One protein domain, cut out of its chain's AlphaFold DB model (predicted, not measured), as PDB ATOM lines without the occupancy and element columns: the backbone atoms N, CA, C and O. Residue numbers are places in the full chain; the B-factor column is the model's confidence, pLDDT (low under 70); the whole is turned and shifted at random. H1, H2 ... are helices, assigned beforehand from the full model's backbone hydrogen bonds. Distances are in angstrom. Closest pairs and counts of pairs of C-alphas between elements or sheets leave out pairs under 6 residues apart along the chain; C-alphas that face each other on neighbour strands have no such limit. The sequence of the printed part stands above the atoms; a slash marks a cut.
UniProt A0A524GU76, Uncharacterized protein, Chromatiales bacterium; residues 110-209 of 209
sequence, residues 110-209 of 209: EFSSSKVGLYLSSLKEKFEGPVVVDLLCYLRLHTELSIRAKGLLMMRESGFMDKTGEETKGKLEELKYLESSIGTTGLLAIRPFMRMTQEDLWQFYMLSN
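Overview. This is residues 110 to 209 of the 209 residues of an uncharacterized protein of Chromatiales bacterium (UniProt A0A524GU76). What shape? Long H2 is a spine; H1 folds back at its beginning, and kinked H3 and short H4 pack on it. How large? The printed part has 100 residues with four named helices, H1 to H4, all helix. It is only just compact, close to loose: radius of gyration of the C-alphas 15.0 A, spans 49 by 26 by 23 A.

Along the chain. Where is H2? H2, residues 129 to 157, starts at C-alpha 129 (39.793, -44.850, -4.071) and is 42.8 A long. The others? H1 is residues 115 to 125, H3 166 to 190 and H4 198 to 208, ending at C-alpha 208 (17.200, -31.267, -20.171).

Arrangement. What touches H2? H1, H3 and H4 touch it. With H3, at a steep tilt of 49 degrees, the closest C-alphas, Val 131 and Ile 182, are 5.6 A apart. The backbone? Every O i to N i+4 pair in H2 is within hydrogen-bond range.

Size, cuts and confidence. Any cut? The printed part has no cut. Low confidence? pLDDT is under 70 at residues 195 to 203, 205, 208 and 209.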
ATOM      1  N   GLU A 110      47.517 -28.352 -11.068       89.62
ATOM      2  CA  GLU A 110      47.711 -27.852  -9.696       89.62
ATOM      3  C   GLU A 110      46.554 -28.202  -8.750       89.62
ATOM      4  O   GLU A 110      46.607 -27.927  -7.552       89.62
ATOM      5  N   PHE A 111      45.509 -28.876  -9.241       89.88
ATOM      6  CA  PHE A 111      44.343 -29.231  -8.432       89.88
ATOM      7  C   PHE A 111      44.713 -29.906  -7.103       89.88
ATOM      8  O   PHE A 111      44.140 -29.580  -6.064       89.88
ATOM      9  N   SER A 112      45.700 -30.806  -7.122       89.06
ATOM     10  CA  SER A 112      46.128 -31.581  -5.949       89.06
ATOM     11  C   SER A 112      46.694 -30.740  -4.795       89.06
ATOM     12  O   SER A 112      46.588 -31.168  -3.645       89.06
ATOM     13  N   SER A 113      47.250 -29.555  -5.070       91.75
ATOM     14  CA  SER A 113      47.769 -28.623  -4.055       91.75
ATOM     15  C   SER A 113      46.730 -27.593  -3.600       91.75
ATOM     16  O   SER A 113      46.939 -26.894  -2.605       91.75
ATOM     17  N   SER A 114      45.589 -27.508  -4.287       91.88
ATOM     18  CA  SER A 114      44.497 -26.605  -3.930       91.88
ATOM     19  C   SER A 114      43.748 -27.048  -2.670       91.88
ATOM     20  O   SER A 114      43.758 -28.218  -2.289       91.88
ATOM     21  N   LYS A 115      42.999 -26.128  -2.048       90.00
ATOM     22  CA  LYS A 115      42.141 -26.448  -0.889       90.00
ATOM     23  C   LYS A 115      41.139 -27.569  -1.196       90.00
ATOM     24  O   LYS A 115      40.907 -28.425  -0.348       90.00
ATOM     25  N   VAL A 116      40.564 -27.561  -2.401       88.94
ATOM     26  CA  VAL A 116      39.577 -28.555  -2.848       88.94
ATOM     27  C   VAL A 116      40.242 -29.915  -3.060       88.94
ATOM     28  O   VAL A 116      39.745 -30.925  -2.566       88.94
ATOM     29  N   GLY A 117      41.405 -29.945  -3.717       90.81
ATOM     30  CA  GLY A 117      42.157 -31.181  -3.941       90.81
ATOM     31  C   GLY A 117      42.712 -31.794  -2.657       90.81
ATOM     32  O   GLY A 117      42.611 -33.007  -2.473       90.81
ATOM     33  N   LEU A 118      43.213 -30.974  -1.728       92.56
ATOM     34  CA  LEU A 118      43.641 -31.431  -0.402       92.56
ATOM     35  C   LEU A 118      42.472 -32.036   0.386       92.56
ATOM     36  O   LEU A 118      42.625 -33.091   1.002       92.56
ATOM     37  N   TYR A 119      41.290 -31.417   0.318       92.19
ATOM     38  CA  TYR A 119      40.087 -31.966   0.936       92.19
ATOM     39  C   TYR A 119      39.677 -33.306   0.310       92.19
ATOM     40  O   TYR A 119      39.501 -34.281   1.041       92.19
ATOM     41  N   LEU A 120      39.597 -33.405  -1.022       91.12
ATOM     42  CA  LEU A 120      39.318 -34.672  -1.715       91.12
ATOM     43  C   LEU A 120      40.352 -35.752  -1.376       91.12
ATOM     44  O   LEU A 120      39.995 -36.912  -1.187       91.12
ATOM     45  N   SER A 121      41.625 -35.380  -1.228       91.19
ATOM     46  CA  SER A 121      42.666 -36.310  -0.789       91.19
ATOM     47  C   SER A 121      42.418 -36.813   0.635       91.19
ATOM     48  O   SER A 121      42.569 -38.006   0.888       91.19
ATOM     49  N   SER A 122      41.955 -35.947   1.546       93.06
ATOM     50  CA  SER A 122      41.590 -36.348   2.915       93.06
ATOM     51  C   SER A 122      40.407 -37.323   2.964       93.06
ATOM     52  O   SER A 122      40.310 -38.141   3.877       93.06
ATOM     53  N   LEU A 123      39.526 -37.308   1.954       92.31
ATOM     54  CA  LEU A 123      38.408 -38.250   1.866       92.31
ATOM     55  C   LEU A 123      38.857 -39.691   1.589       92.31
ATOM     56  O   LEU A 123      38.105 -40.611   1.905       92.31
ATOM     57  N   LYS A 124      40.083 -39.913   1.095       91.56
ATOM     58  CA  LYS A 124      40.646 -41.263   0.891       91.56
ATOM     59  C   LYS A 124      40.779 -42.067   2.185       91.56
ATOM     60  O   LYS A 124      40.864 -43.287   2.132       91.56
ATOM     61  N   GLU A 125      40.789 -41.407   3.344       93.06
ATOM     62  CA  GLU A 125      40.788 -42.086   4.646       93.06
ATOM     63  C   GLU A 125      39.424 -42.708   4.987       93.06
ATOM     64  O   GLU A 125      39.344 -43.588   5.842       93.06
ATOM     65  N   LYS A 126      38.345 -42.234   4.350       92.25
ATOM     66  CA  LYS A 126      36.953 -42.588   4.681       92.25
ATOM     67  C   LYS A 126      36.196 -43.251   3.535       92.25
ATOM     68  O   LYS A 126      35.184 -43.900   3.783       92.25
ATOM     69  N   PHE A 127      36.662 -43.068   2.306       93.75
ATOM     70  CA  PHE A 127      36.049 -43.585   1.091       93.75
ATOM     71  C   PHE A 127      37.065 -44.387   0.288       93.75
ATOM     72  O   PHE A 127      38.260 -44.089   0.291       93.75
ATOM     73  N   GLU A 128      36.576 -45.389  -0.437       93.00
ATOM     74  CA  GLU A 128      37.405 -46.154  -1.360       93.00
ATOM     75  C   GLU A 128      37.954 -45.256  -2.478       93.00
ATOM     76  O   GLU A 128      37.314 -44.292  -2.901       93.00
ATOM     77  N   GLY A 129      39.137 -45.599  -2.993       91.50
ATOM     78  CA  GLY A 129      39.793 -44.850  -4.071       91.50
ATOM     79  C   GLY A 129      38.882 -44.549  -5.273       91.50
ATOM     80  O   GLY A 129      38.835 -43.388  -5.677       91.50
ATOM     81  N   PRO A 130      38.125 -45.531  -5.808       94.44
ATOM     82  CA  PRO A 130      37.170 -45.290  -6.890       94.44
ATOM     83  C   PRO A 130      36.101 -44.247  -6.547       94.44
ATOM     84  O   PRO A 130      35.844 -43.366  -7.356       94.44
ATOM     85  N   VAL A 131      35.560 -44.251  -5.325       94.38
ATOM     86  CA  VAL A 131      34.551 -43.265  -4.894       94.38
ATOM     87  C   VAL A 131      35.137 -41.852  -4.849       94.38
ATOM     88  O   VAL A 131      34.472 -40.887  -5.214       94.38
ATOM     89  N   VAL A 132      36.399 -41.703  -4.435       93.81
ATOM     90  CA  VAL A 132      37.081 -40.396  -4.448       93.81
ATOM     91  C   VAL A 132      37.321 -39.898  -5.877       93.81
ATOM     92  O   VAL A 132      37.244 -38.695  -6.127       93.81
ATOM     93  N   VAL A 133      37.586 -40.806  -6.819       93.38
ATOM     94  CA  VAL A 133      37.677 -40.469  -8.248       93.38
ATOM     95  C   VAL A 133      36.307 -40.058  -8.784       93.38
ATOM     96  O   VAL A 133      36.208 -39.011  -9.419       93.38
ATOM     97  N   ASP A 134      35.251 -40.800  -8.460       95.31
ATOM     98  CA  ASP A 134      33.882 -40.461  -8.854       95.31
ATOM     99  C   ASP A 134      33.457 -39.096  -8.300       95.31
ATOM    100  O   ASP A 134      32.847 -38.309  -9.019       95.31
ATOM    101  N   LEU A 135      33.840 -38.757  -7.065       93.56
ATOM    102  CA  LEU A 135      33.616 -37.429  -6.479       93.56
ATOM    103  C   LEU A 135      34.299 -36.309  -7.279       93.56
ATOM    104  O   LEU A 135      33.710 -35.244  -7.470       93.56
ATOM    105  N   LEU A 136      35.523 -36.537  -7.763       92.88
ATOM    106  CA  LEU A 136      36.218 -35.584  -8.631       92.88
ATOM    107  C   LEU A 136      35.517 -35.451  -9.991       92.88
ATOM    108  O   LEU A 136      35.321 -34.330 -10.468       92.88
ATOM    109  N   CYS A 137      35.113 -36.572 -10.594       93.75
ATOM    110  CA  CYS A 137      34.350 -36.588 -11.842       93.75
ATOM    111  C   CYS A 137      33.022 -35.840 -11.687       93.75
ATOM    112  O   CYS A 137      32.692 -34.999 -12.522       93.75
ATOM    113  N   TYR A 138      32.315 -36.073 -10.579       92.62
ATOM    114  CA  TYR A 138      31.063 -35.403 -10.252       92.62
ATOM    115  C   TYR A 138      31.258 -33.895 -10.133       92.62
ATOM    116  O   TYR A 138      30.530 -33.134 -10.762       92.62
ATOM    117  N   LEU A 139      32.278 -33.454  -9.390       90.88
ATOM    118  CA  LEU A 139      32.580 -32.032  -9.227       90.88
ATOM    119  C   LEU A 139      32.870 -31.355 -10.571       90.88
ATOM    120  O   LEU A 139      32.320 -30.291 -10.859       90.88
ATOM    121  N   ARG A 140      33.705 -31.979 -11.410       92.06
ATOM    122  CA  ARG A 140      34.045 -31.467 -12.745       92.06
ATOM    123  C   ARG A 140      32.803 -31.345 -13.625       92.06
ATOM    124  O   ARG A 140      32.563 -30.285 -14.196       92.06
ATOM    125  N   LEU A 141      32.010 -32.412 -13.697       92.19
ATOM    126  CA  LEU A 141      30.828 -32.488 -14.550       92.19
ATOM    127  C   LEU A 141      29.728 -31.521 -14.099       92.19
ATOM    128  O   LEU A 141      29.125 -30.838 -14.924       92.19
ATOM    129  N   HIS A 142      29.511 -31.409 -12.787       89.69
ATOM    130  CA  HIS A 142      28.593 -30.435 -12.201       89.69
ATOM    131  C   HIS A 142      29.001 -29.000 -12.552       89.69
ATOM    132  O   HIS A 142      28.166 -28.198 -12.970       89.69
ATOM    133  N   THR A 143      30.291 -28.679 -12.421       90.31
ATOM    134  CA  THR A 143      30.837 -27.349 -12.737       90.31
ATOM    135  C   THR A 143      30.660 -27.024 -14.221       90.31
ATOM    136  O   THR A 143      30.169 -25.953 -14.573       90.31
ATOM    137  N   GLU A 144      30.969 -27.977 -15.102       91.31
ATOM    138  CA  GLU A 144      30.791 -27.827 -16.548       91.31
ATOM    139  C   GLU A 144      29.322 -27.594 -16.939       91.31
ATOM    140  O   GLU A 144      29.015 -26.696 -17.730       91.31
ATOM    141  N   LEU A 145      28.398 -28.362 -16.356       90.31
ATOM    142  CA  LEU A 145      26.963 -28.184 -16.580       90.31
ATOM    143  C   LEU A 145      26.471 -26.830 -16.049       90.31
ATOM    144  O   LEU A 145      25.671 -26.176 -16.720       90.31
ATOM    145  N   SER A 146      26.978 -26.364 -14.906       88.50
ATOM    146  CA  SER A 146      26.595 -25.060 -14.358       88.50
ATOM    147  C   SER A 146      27.067 -23.896 -15.238       88.50
ATOM    148  O   SER A 146      26.279 -22.995 -15.544       88.50
ATOM    149  N   ILE A 147      28.304 -23.956 -15.745       89.69
ATOM    150  CA  ILE A 147      28.829 -23.011 -16.748       89.69
ATOM    151  C   ILE A 147      27.949 -23.032 -18.000       89.69
ATOM    152  O   ILE A 147      27.558 -21.975 -18.500       89.69
ATOM    153  N   ARG A 148      27.584 -24.221 -18.499       88.50
ATOM    154  CA  ARG A 148      26.741 -24.357 -19.697       88.50
ATOM    155  C   ARG A 148      25.362 -23.728 -19.499       88.50
ATOM    156  O   ARG A 148      24.900 -23.021 -20.394       88.50
ATOM    157  N   ALA A 149      24.723 -23.945 -18.349       87.31
ATOM    158  CA  ALA A 149      23.418 -23.361 -18.035       87.31
ATOM    159  C   ALA A 149      23.473 -21.826 -17.980       87.31
ATOM    160  O   ALA A 149      22.669 -21.152 -18.627       87.31
ATOM    161  N   LYS A 150      24.453 -21.274 -17.257       87.81
ATOM    162  CA  LYS A 150      24.675 -19.823 -17.154       87.81
ATOM    163  C   LYS A 150      25.011 -19.203 -18.516       87.81
ATOM    164  O   LYS A 150      24.397 -18.214 -18.915       87.81
ATOM    165  N   GLY A 151      25.895 -19.838 -19.286       88.44
ATOM    166  CA  GLY A 151      26.251 -19.411 -20.641       88.44
ATOM    167  C   GLY A 151      25.057 -19.409 -21.600       88.44
ATOM    168  O   GLY A 151      24.906 -18.477 -22.389       88.44
ATOM    169  N   LEU A 152      24.157 -20.396 -21.501       87.81
ATOM    170  CA  LEU A 152      22.926 -20.438 -22.299       87.81
ATOM    171  C   LEU A 152      22.021 -19.229 -22.024       87.81
ATOM    172  O   LEU A 152      21.445 -18.669 -22.955       87.81
ATOM    173  N   LEU A 153      21.911 -18.804 -20.762       85.75
ATOM    174  CA  LEU A 153      21.139 -17.615 -20.395       85.75
ATOM    175  C   LEU A 153      21.757 -16.335 -20.951       85.75
ATOM    176  O   LEU A 153      21.043 -15.530 -21.542       85.75
ATOM    177  N   MET A 154      23.076 -16.180 -20.837       87.81
ATOM    178  CA  MET A 154      23.793 -15.023 -21.390       87.81
ATOM    179  C   MET A 154      23.660 -14.943 -22.917       87.81
ATOM    180  O   MET A 154      23.450 -13.863 -23.477       87.81
ATOM    181  N   MET A 155      23.736 -16.092 -23.597       88.25
ATOM    182  CA  MET A 155      23.513 -16.188 -25.040       88.25
ATOM    183  C   MET A 155      22.085 -15.781 -25.417       88.25
ATOM    184  O   MET A 155      21.914 -14.981 -26.337       88.25
ATOM    185  N   ARG A 156      21.075 -16.262 -24.680       85.94
ATOM    186  CA  ARG A 156      19.662 -15.915 -24.909       85.94
ATOM    187  C   ARG A 156      19.378 -14.430 -24.709       85.94
ATOM    188  O   ARG A 156      18.734 -13.837 -25.568       85.94
ATOM    189  N   GLU A 157      19.893 -13.830 -23.636       84.69
ATOM    190  CA  GLU A 157      19.806 -12.377 -23.402       84.69
ATOM    191  C   GLU A 157      20.450 -11.576 -24.544       84.69
ATOM    192  O   GLU A 157      19.939 -10.539 -24.960       84.69
ATOM    193  N   SER A 158      21.527 -12.099 -25.133       88.88
ATOM    194  CA  SER A 158      22.194 -11.493 -26.295       88.88
ATOM    195  C   SER A 158      21.497 -11.781 -27.638       88.88
ATOM    196  O   SER A 158      22.003 -11.391 -28.689       88.88
ATOM    197  N   GLY A 159      20.348 -12.468 -27.634       88.75
ATOM    198  CA  GLY A 159      19.567 -12.800 -28.830       88.75
ATOM    199  C   GLY A 159      19.990 -14.082 -29.557       88.75
ATOM    200  O   GLY A 159      19.460 -14.375 -30.632       88.75
ATOM    201  N   PHE A 160      20.913 -14.870 -28.998       87.19
ATOM    202  CA  PHE A 160      21.311 -16.163 -29.555       87.19
ATOM    203  C   PHE A 160      20.416 -17.288 -29.024       87.19
ATOM    204  O   PHE A 160      20.296 -17.509 -27.820       87.19
ATOM    205  N   MET A 161      19.821 -18.051 -29.938       73.69
ATOM    206  CA  MET A 161      19.004 -19.222 -29.615       73.69
ATOM    207  C   MET A 161      19.838 -20.492 -29.786       73.69
ATOM    208  O   MET A 161      19.730 -21.180 -30.800       73.69
ATOM    209  N   ASP A 162      20.689 -20.783 -28.803       74.12
ATOM    210  CA  ASP A 162      21.390 -22.069 -28.734       74.12
ATOM    211  C   ASP A 162      20.450 -23.153 -28.180       74.12
ATOM    212  O   ASP A 162      19.639 -22.902 -27.276       74.12
ATOM    213  N   LYS A 163      20.537 -24.357 -28.747       70.19
ATOM    214  CA  LYS A 163      19.781 -25.524 -28.282       70.19
ATOM    215  C   LYS A 163      20.685 -26.394 -27.421       70.19
ATOM    216  O   LYS A 163      21.869 -26.571 -27.692       70.19
ATOM    217  N   THR A 164      20.104 -26.976 -26.387       71.94
ATOM    218  CA  THR A 164      20.730 -28.041 -25.610       71.94
ATOM    219  C   THR A 164      21.035 -29.212 -26.556       71.94
ATOM    220  O   THR A 164      20.164 -29.732 -27.256       71.94
ATOM    221  N   GLY A 165      22.317 -29.560 -26.685       71.00
ATOM    222  CA  GLY A 165      22.774 -30.622 -27.584       71.00
ATOM    223  C   GLY A 165      22.691 -32.001 -26.927       71.00
ATOM    224  O   GLY A 165      22.660 -32.102 -25.701       71.00
ATOM    225  N   GLU A 166      22.732 -33.071 -27.727       76.62
ATOM    226  CA  GLU A 166      22.794 -34.464 -27.231       76.62
ATOM    227  C   GLU A 166      23.965 -34.693 -26.255       76.62
ATOM    228  O   GLU A 166      23.831 -35.425 -25.280       76.62
ATOM    229  N   GLU A 167      25.080 -33.980 -26.433       81.81
ATOM    230  CA  GLU A 167      26.218 -34.014 -25.507       81.81
ATOM    231  C   GLU A 167      25.839 -33.570 -24.082       81.81
ATOM    232  O   GLU A 167      26.284 -34.158 -23.100       81.81
ATOM    233  N   THR A 168      24.977 -32.554 -23.948       85.69
ATOM    234  CA  THR A 168      24.516 -32.076 -22.633       85.69
ATOM    235  C   THR A 168      23.643 -33.125 -21.948       85.69
ATOM    236  O   THR A 168      23.771 -33.332 -20.745       85.69
ATOM    237  N   LYS A 169      22.802 -33.839 -22.709       85.00
ATOM    238  CA  LYS A 169      21.985 -34.935 -22.169       85.00
ATOM    239  C   LYS A 169      22.848 -36.090 -21.670       85.00
ATOM    240  O   LYS A 169      22.631 -36.547 -20.553       85.00
ATOM    241  N   GLY A 170      23.865 -36.487 -22.439       89.69
ATOM    242  CA  GLY A 170      24.819 -37.517 -22.015       89.69
ATOM    243  C   GLY A 170      25.521 -37.153 -20.703       89.69
ATOM    244  O   GLY A 170      25.585 -37.969 -19.788       89.69
ATOM    245  N   LYS A 171      25.941 -35.890 -20.551       91.19
ATOM    246  CA  LYS A 171      26.525 -35.380 -19.298       91.19
ATOM    247  C   LYS A 171      25.537 -35.405 -18.127       91.19
ATOM    248  O   LYS A 171      25.923 -35.719 -17.008       91.19
ATOM    249  N   LEU A 172      24.254 -35.117 -18.354       89.81
ATOM    250  CA  LEU A 172      23.223 -35.225 -17.310       89.81
ATOM    251  C   LEU A 172      22.982 -36.678 -16.870       89.81
ATOM    252  O   LEU A 172      22.716 -36.930 -15.694       89.81
ATOM    253  N   GLU A 173      23.053 -37.632 -17.796       91.19
ATOM    254  CA  GLU A 173      22.943 -39.062 -17.488       91.19
ATOM    255  C   GLU A 173      24.157 -39.567 -16.704       91.19
ATOM    256  O   GLU A 173      23.990 -40.254 -15.693       91.19
ATOM    257  N   GLU A 174      25.364 -39.167 -17.110       93.25
ATOM    258  CA  GLU A 174      26.603 -39.465 -16.386       93.25
ATOM    259  C   GLU A 174      26.578 -38.878 -14.969       93.25
ATOM    260  O   GLU A 174      26.928 -39.565 -14.008       93.25
ATOM    261  N   LEU A 175      26.067 -37.652 -14.804       91.88
ATOM    262  CA  LEU A 175      25.915 -37.036 -13.488       91.88
ATOM    263  C   LEU A 175      25.019 -37.890 -12.575       91.88
ATOM    264  O   LEU A 175      25.420 -38.206 -11.458       91.88
ATOM    265  N   LYS A 176      23.853 -38.342 -13.062       90.62
ATOM    266  CA  LYS A 176      22.935 -39.223 -12.304       90.62
ATOM    267  C   LYS A 176      23.556 -40.575 -11.955       90.62
ATOM    268  O   LYS A 176      23.298 -41.127 -10.880       90.62
ATOM    269  N   TYR A 177      24.356 -41.126 -12.865       93.88
ATOM    270  CA  TYR A 177      25.106 -42.348 -12.603       93.88
ATOM    271  C   TYR A 177      26.101 -42.144 -11.452       93.88
ATOM    272  O   TYR A 177      26.112 -42.934 -10.506       93.88
ATOM    273  N   LEU A 178      26.863 -41.046 -11.478       94.31
ATOM    274  CA  LEU A 178      27.819 -40.702 -10.425       94.31
ATOM    275  C   LEU A 178      27.133 -40.474  -9.069       94.31
ATOM    276  O   LEU A 178      27.638 -40.962  -8.061       94.31
ATOM    277  N   GLU A 179      25.955 -39.835  -9.014       92.00
ATOM    278  CA  GLU A 179      25.181 -39.705  -7.758       92.00
ATOM    279  C   GLU A 179      24.878 -41.064  -7.126       92.00
ATOM    280  O   GLU A 179      24.986 -41.239  -5.909       92.00
ATOM    281  N   SER A 180      24.521 -42.030  -7.973       92.56
ATOM    282  CA  SER A 180      24.203 -43.393  -7.554       92.56
ATOM    283  C   SER A 180      25.454 -44.160  -7.114       92.56
ATOM    284  O   SER A 180      25.393 -44.886  -6.125       92.56
ATOM    285  N   SER A 181      26.581 -43.977  -7.813       93.81
ATOM    286  CA  SER A 181      27.870 -44.613  -7.494       93.81
ATOM    287  C   SER A 181      28.469 -44.095  -6.178       93.81
ATOM    288  O   SER A 181      28.896 -44.869  -5.323       93.81
ATOM    289  N   ILE A 182      28.448 -42.775  -5.980       94.38
ATOM    290  CA  ILE A 182      29.031 -42.093  -4.814       94.38
ATOM    291  C   ILE A 182      28.195 -42.329  -3.546       94.38
ATOM    292  O   ILE A 182      28.733 -42.471  -2.443       94.38
ATOM    293  N   GLY A 183      26.867 -42.332  -3.692       92.75
ATOM    294  CA  GLY A 183      25.923 -42.462  -2.590       92.75
ATOM    295  C   GLY A 183      25.783 -41.203  -1.721       92.75
ATOM    296  O   GLY A 183      26.541 -40.232  -1.799       92.75
ATOM    297  N   THR A 184      24.783 -41.214  -0.837       90.50
ATOM    298  CA  THR A 184      24.361 -40.031  -0.061       90.50
ATOM    299  C   THR A 184      25.477 -39.444   0.803       90.50
ATOM    300  O   THR A 184      25.622 -38.226   0.883       90.50
ATOM    301  N   THR A 185      26.286 -40.290   1.446       91.56
ATOM    302  CA  THR A 185      27.362 -39.833   2.337       91.56
ATOM    303  C   THR A 185      28.466 -39.110   1.567       91.56
ATOM    304  O   THR A 185      28.955 -38.083   2.036       91.56
ATOM    305  N   GLY A 186      28.834 -39.601   0.380       91.06
ATOM    306  CA  GLY A 186      29.824 -38.939  -0.471       91.06
ATOM    307  C   GLY A 186      29.301 -37.610  -1.020       91.06
ATOM    308  O   GLY A 186      29.995 -36.597  -0.935       91.06
ATOM    309  N   LEU A 187      28.039 -37.567  -1.464       89.44
ATOM    310  CA  LEU A 187      27.400 -36.326  -1.921       89.44
ATOM    311  C   LEU A 187      27.335 -35.263  -0.810       89.44
ATOM    312  O   LEU A 187      27.607 -34.085  -1.046       89.44
ATOM    313  N   LEU A 188      27.045 -35.668   0.430       87.88
ATOM    314  CA  LEU A 188      27.099 -34.763   1.583       87.88
ATOM    315  C   LEU A 188      28.518 -34.256   1.860       87.88
ATOM    316  O   LEU A 188      28.677 -33.098   2.249       87.88
ATOM    317  N   ALA A 189      29.537 -35.092   1.649       88.62
ATOM    318  CA  ALA A 189      30.928 -34.723   1.873       88.62
ATOM    319  C   ALA A 189      31.426 -33.659   0.883       88.62
ATOM    320  O   ALA A 189      32.265 -32.842   1.264       88.62
ATOM    321  N   ILE A 190      30.916 -33.633  -0.353       86.88
ATOM    322  CA  ILE A 190      31.338 -32.656  -1.369       86.88
ATOM    323  C   ILE A 190      30.454 -31.407  -1.439       86.88
ATOM    324  O   ILE A 190      30.863 -30.394  -2.001       86.88
ATOM    325  N   ARG A 191      29.288 -31.425  -0.783       82.25
ATOM    326  CA  ARG A 191      28.338 -30.303  -0.731       82.25
ATOM    327  C   ARG A 191      28.953 -28.926  -0.425       82.25
ATOM    328  O   ARG A 191      28.486 -27.974  -1.025       82.25
ATOM    329  N   PRO A 192      29.974 -28.755   0.440       80.81
ATOM    330  CA  PRO A 192      30.579 -27.435   0.668       80.81
ATOM    331  C   PRO A 192      31.264 -26.819  -0.564       80.81
ATOM    332  O   PRO A 192      31.430 -25.604  -0.621       80.81
ATOM    333  N   PHE A 193      31.679 -27.648  -1.526       78.06
ATOM    334  CA  PHE A 193      32.318 -27.221  -2.778       78.06
ATOM    335  C   PHE A 193      31.312 -27.033  -3.902       78.06
ATOM    336  O   PHE A 193      31.610 -26.379  -4.895       78.06
ATOM    337  N   MET A 194      30.121 -27.595  -3.735       72.88
ATOM    338  CA  MET A 194      29.044 -27.455  -4.691       72.88
ATOM    339  C   MET A 194      28.170 -26.315  -4.218       72.88
ATOM    340  O   MET A 194      27.585 -26.373  -3.135       72.88
ATOM    341  N   ARG A 195      28.040 -25.271  -5.030       63.06
ATOM    342  CA  ARG A 195      27.039 -24.229  -4.796       63.06
ATOM    343  C   ARG A 195      25.636 -24.761  -5.134       63.06
ATOM    344  O   ARG A 195      24.908 -24.124  -5.874       63.06
ATOM    345  N   MET A 196      25.267 -25.908  -4.557       52.47
ATOM    346  CA  MET A 196      23.940 -26.513  -4.640       52.47
ATOM    347  C   MET A 196      22.921 -25.655  -3.901       52.47
ATOM    348  O   MET A 196      22.603 -25.880  -2.727       52.47
ATOM    349  N   THR A 197      22.416 -24.653  -4.610       54.56
ATOM    350  CA  THR A 197      21.220 -23.885  -4.267       54.56
ATOM    351  C   THR A 197      20.007 -24.487  -4.989       54.56
ATOM    352  O   THR A 197      20.126 -25.392  -5.816       54.56
ATOM    353  N   GLN A 198      18.796 -23.998  -4.694       48.12
ATOM    354  CA  GLN A 198      17.600 -24.378  -5.463       48.12
ATOM    355  C   GLN A 198      17.713 -24.029  -6.962       48.12
ATOM    356  O   GLN A 198      16.954 -24.558  -7.773       48.12
ATOM    357  N   GLU A 199      18.674 -23.181  -7.336       54.50
ATOM    358  CA  GLU A 199      18.928 -22.743  -8.707       54.50
ATOM    359  C   GLU A 199      19.493 -23.885  -9.575       54.50
ATOM    360  O   GLU A 199      19.213 -23.926 -10.772       54.50
ATOM    361  N   ASP A 200      20.206 -24.859  -8.993       60.22
ATOM    362  CA  ASP A 200      20.801 -25.987  -9.733       60.22
ATOM    363  C   ASP A 200      19.744 -26.956 -10.287       60.22
ATOM    364  O   ASP A 200      19.853 -27.439 -11.413       60.22
ATOM    365  N   LEU A 201      18.648 -27.170  -9.551       61.84
ATOM    366  CA  LEU A 201      17.511 -27.972 -10.029       61.84
ATOM    367  C   LEU A 201      16.891 -27.374 -11.295       61.84
ATOM    368  O   LEU A 201      16.519 -28.100 -12.220       61.84
ATOM    369  N   TRP A 202      16.797 -26.046 -11.349       63.03
ATOM    370  CA  TRP A 202      16.292 -25.356 -12.527       63.03
ATOM    371  C   TRP A 202      17.310 -25.343 -13.674       63.03
ATOM    372  O   TRP A 202      16.906 -25.525 -14.824       63.03
ATOM    373  N   GLN A 203      18.613 -25.210 -13.391       69.19
ATOM    374  CA  GLN A 203      19.670 -25.345 -14.405       69.19
ATOM    375  C   GLN A 203      19.569 -26.698 -15.116       69.19
ATOM    376  O   GLN A 203      19.500 -26.744 -16.345       69.19
ATOM    377  N   PHE A 204      19.472 -27.796 -14.361       70.25
ATOM    378  CA  PHE A 204      19.341 -29.132 -14.941       70.25
ATOM    379  C   PHE A 204      18.033 -29.313 -15.712       70.25
ATOM    380  O   PHE A 204      18.045 -29.890 -16.798       70.25
ATOM    381  N   TYR A 205      16.919 -28.768 -15.210       69.62
ATOM    382  CA  TYR A 205      15.659 -28.772 -15.954       69.62
ATOM    383  C   TYR A 205      15.784 -28.028 -17.292       69.62
ATOM    384  O   TYR A 205      15.353 -28.541 -18.325       69.62
ATOM    385  N   MET A 206      16.407 -26.848 -17.303       73.88
ATOM    386  CA  MET A 206      16.614 -26.075 -18.527       73.88
ATOM    387  C   MET A 206      17.523 -26.801 -19.517       73.88
ATOM    388  O   MET A 206      17.251 -26.766 -20.710       73.88
ATOM    389  N   LEU A 207      18.582 -27.447 -19.030       78.00
ATOM    390  CA  LEU A 207      19.516 -28.199 -19.866       78.00
ATOM    391  C   LEU A 207      18.913 -29.500 -20.418       78.00
ATOM    392  O   LEU A 207      19.388 -30.011 -21.430       78.00
ATOM    393  N   SER A 208      17.889 -30.040 -19.753       67.62
ATOM    394  CA  SER A 208      17.200 -31.267 -20.171       67.62
ATOM    395  C   SER A 208      16.117 -31.062 -21.239       67.62
ATOM    396  O   SER A 208      15.730 -32.038 -21.884       67.62
ATOM    397  N   ASN A 209      15.638 -29.823 -21.421       61.22
ATOM    398  CA  ASN A 209      14.628 -29.439 -22.417       61.22
ATOM    399  C   ASN A 209      15.263 -28.769 -23.639       61.22
ATOM    400  O   ASN A 209      14.649 -28.858 -24.724       61.22
TER     401      ASN A 209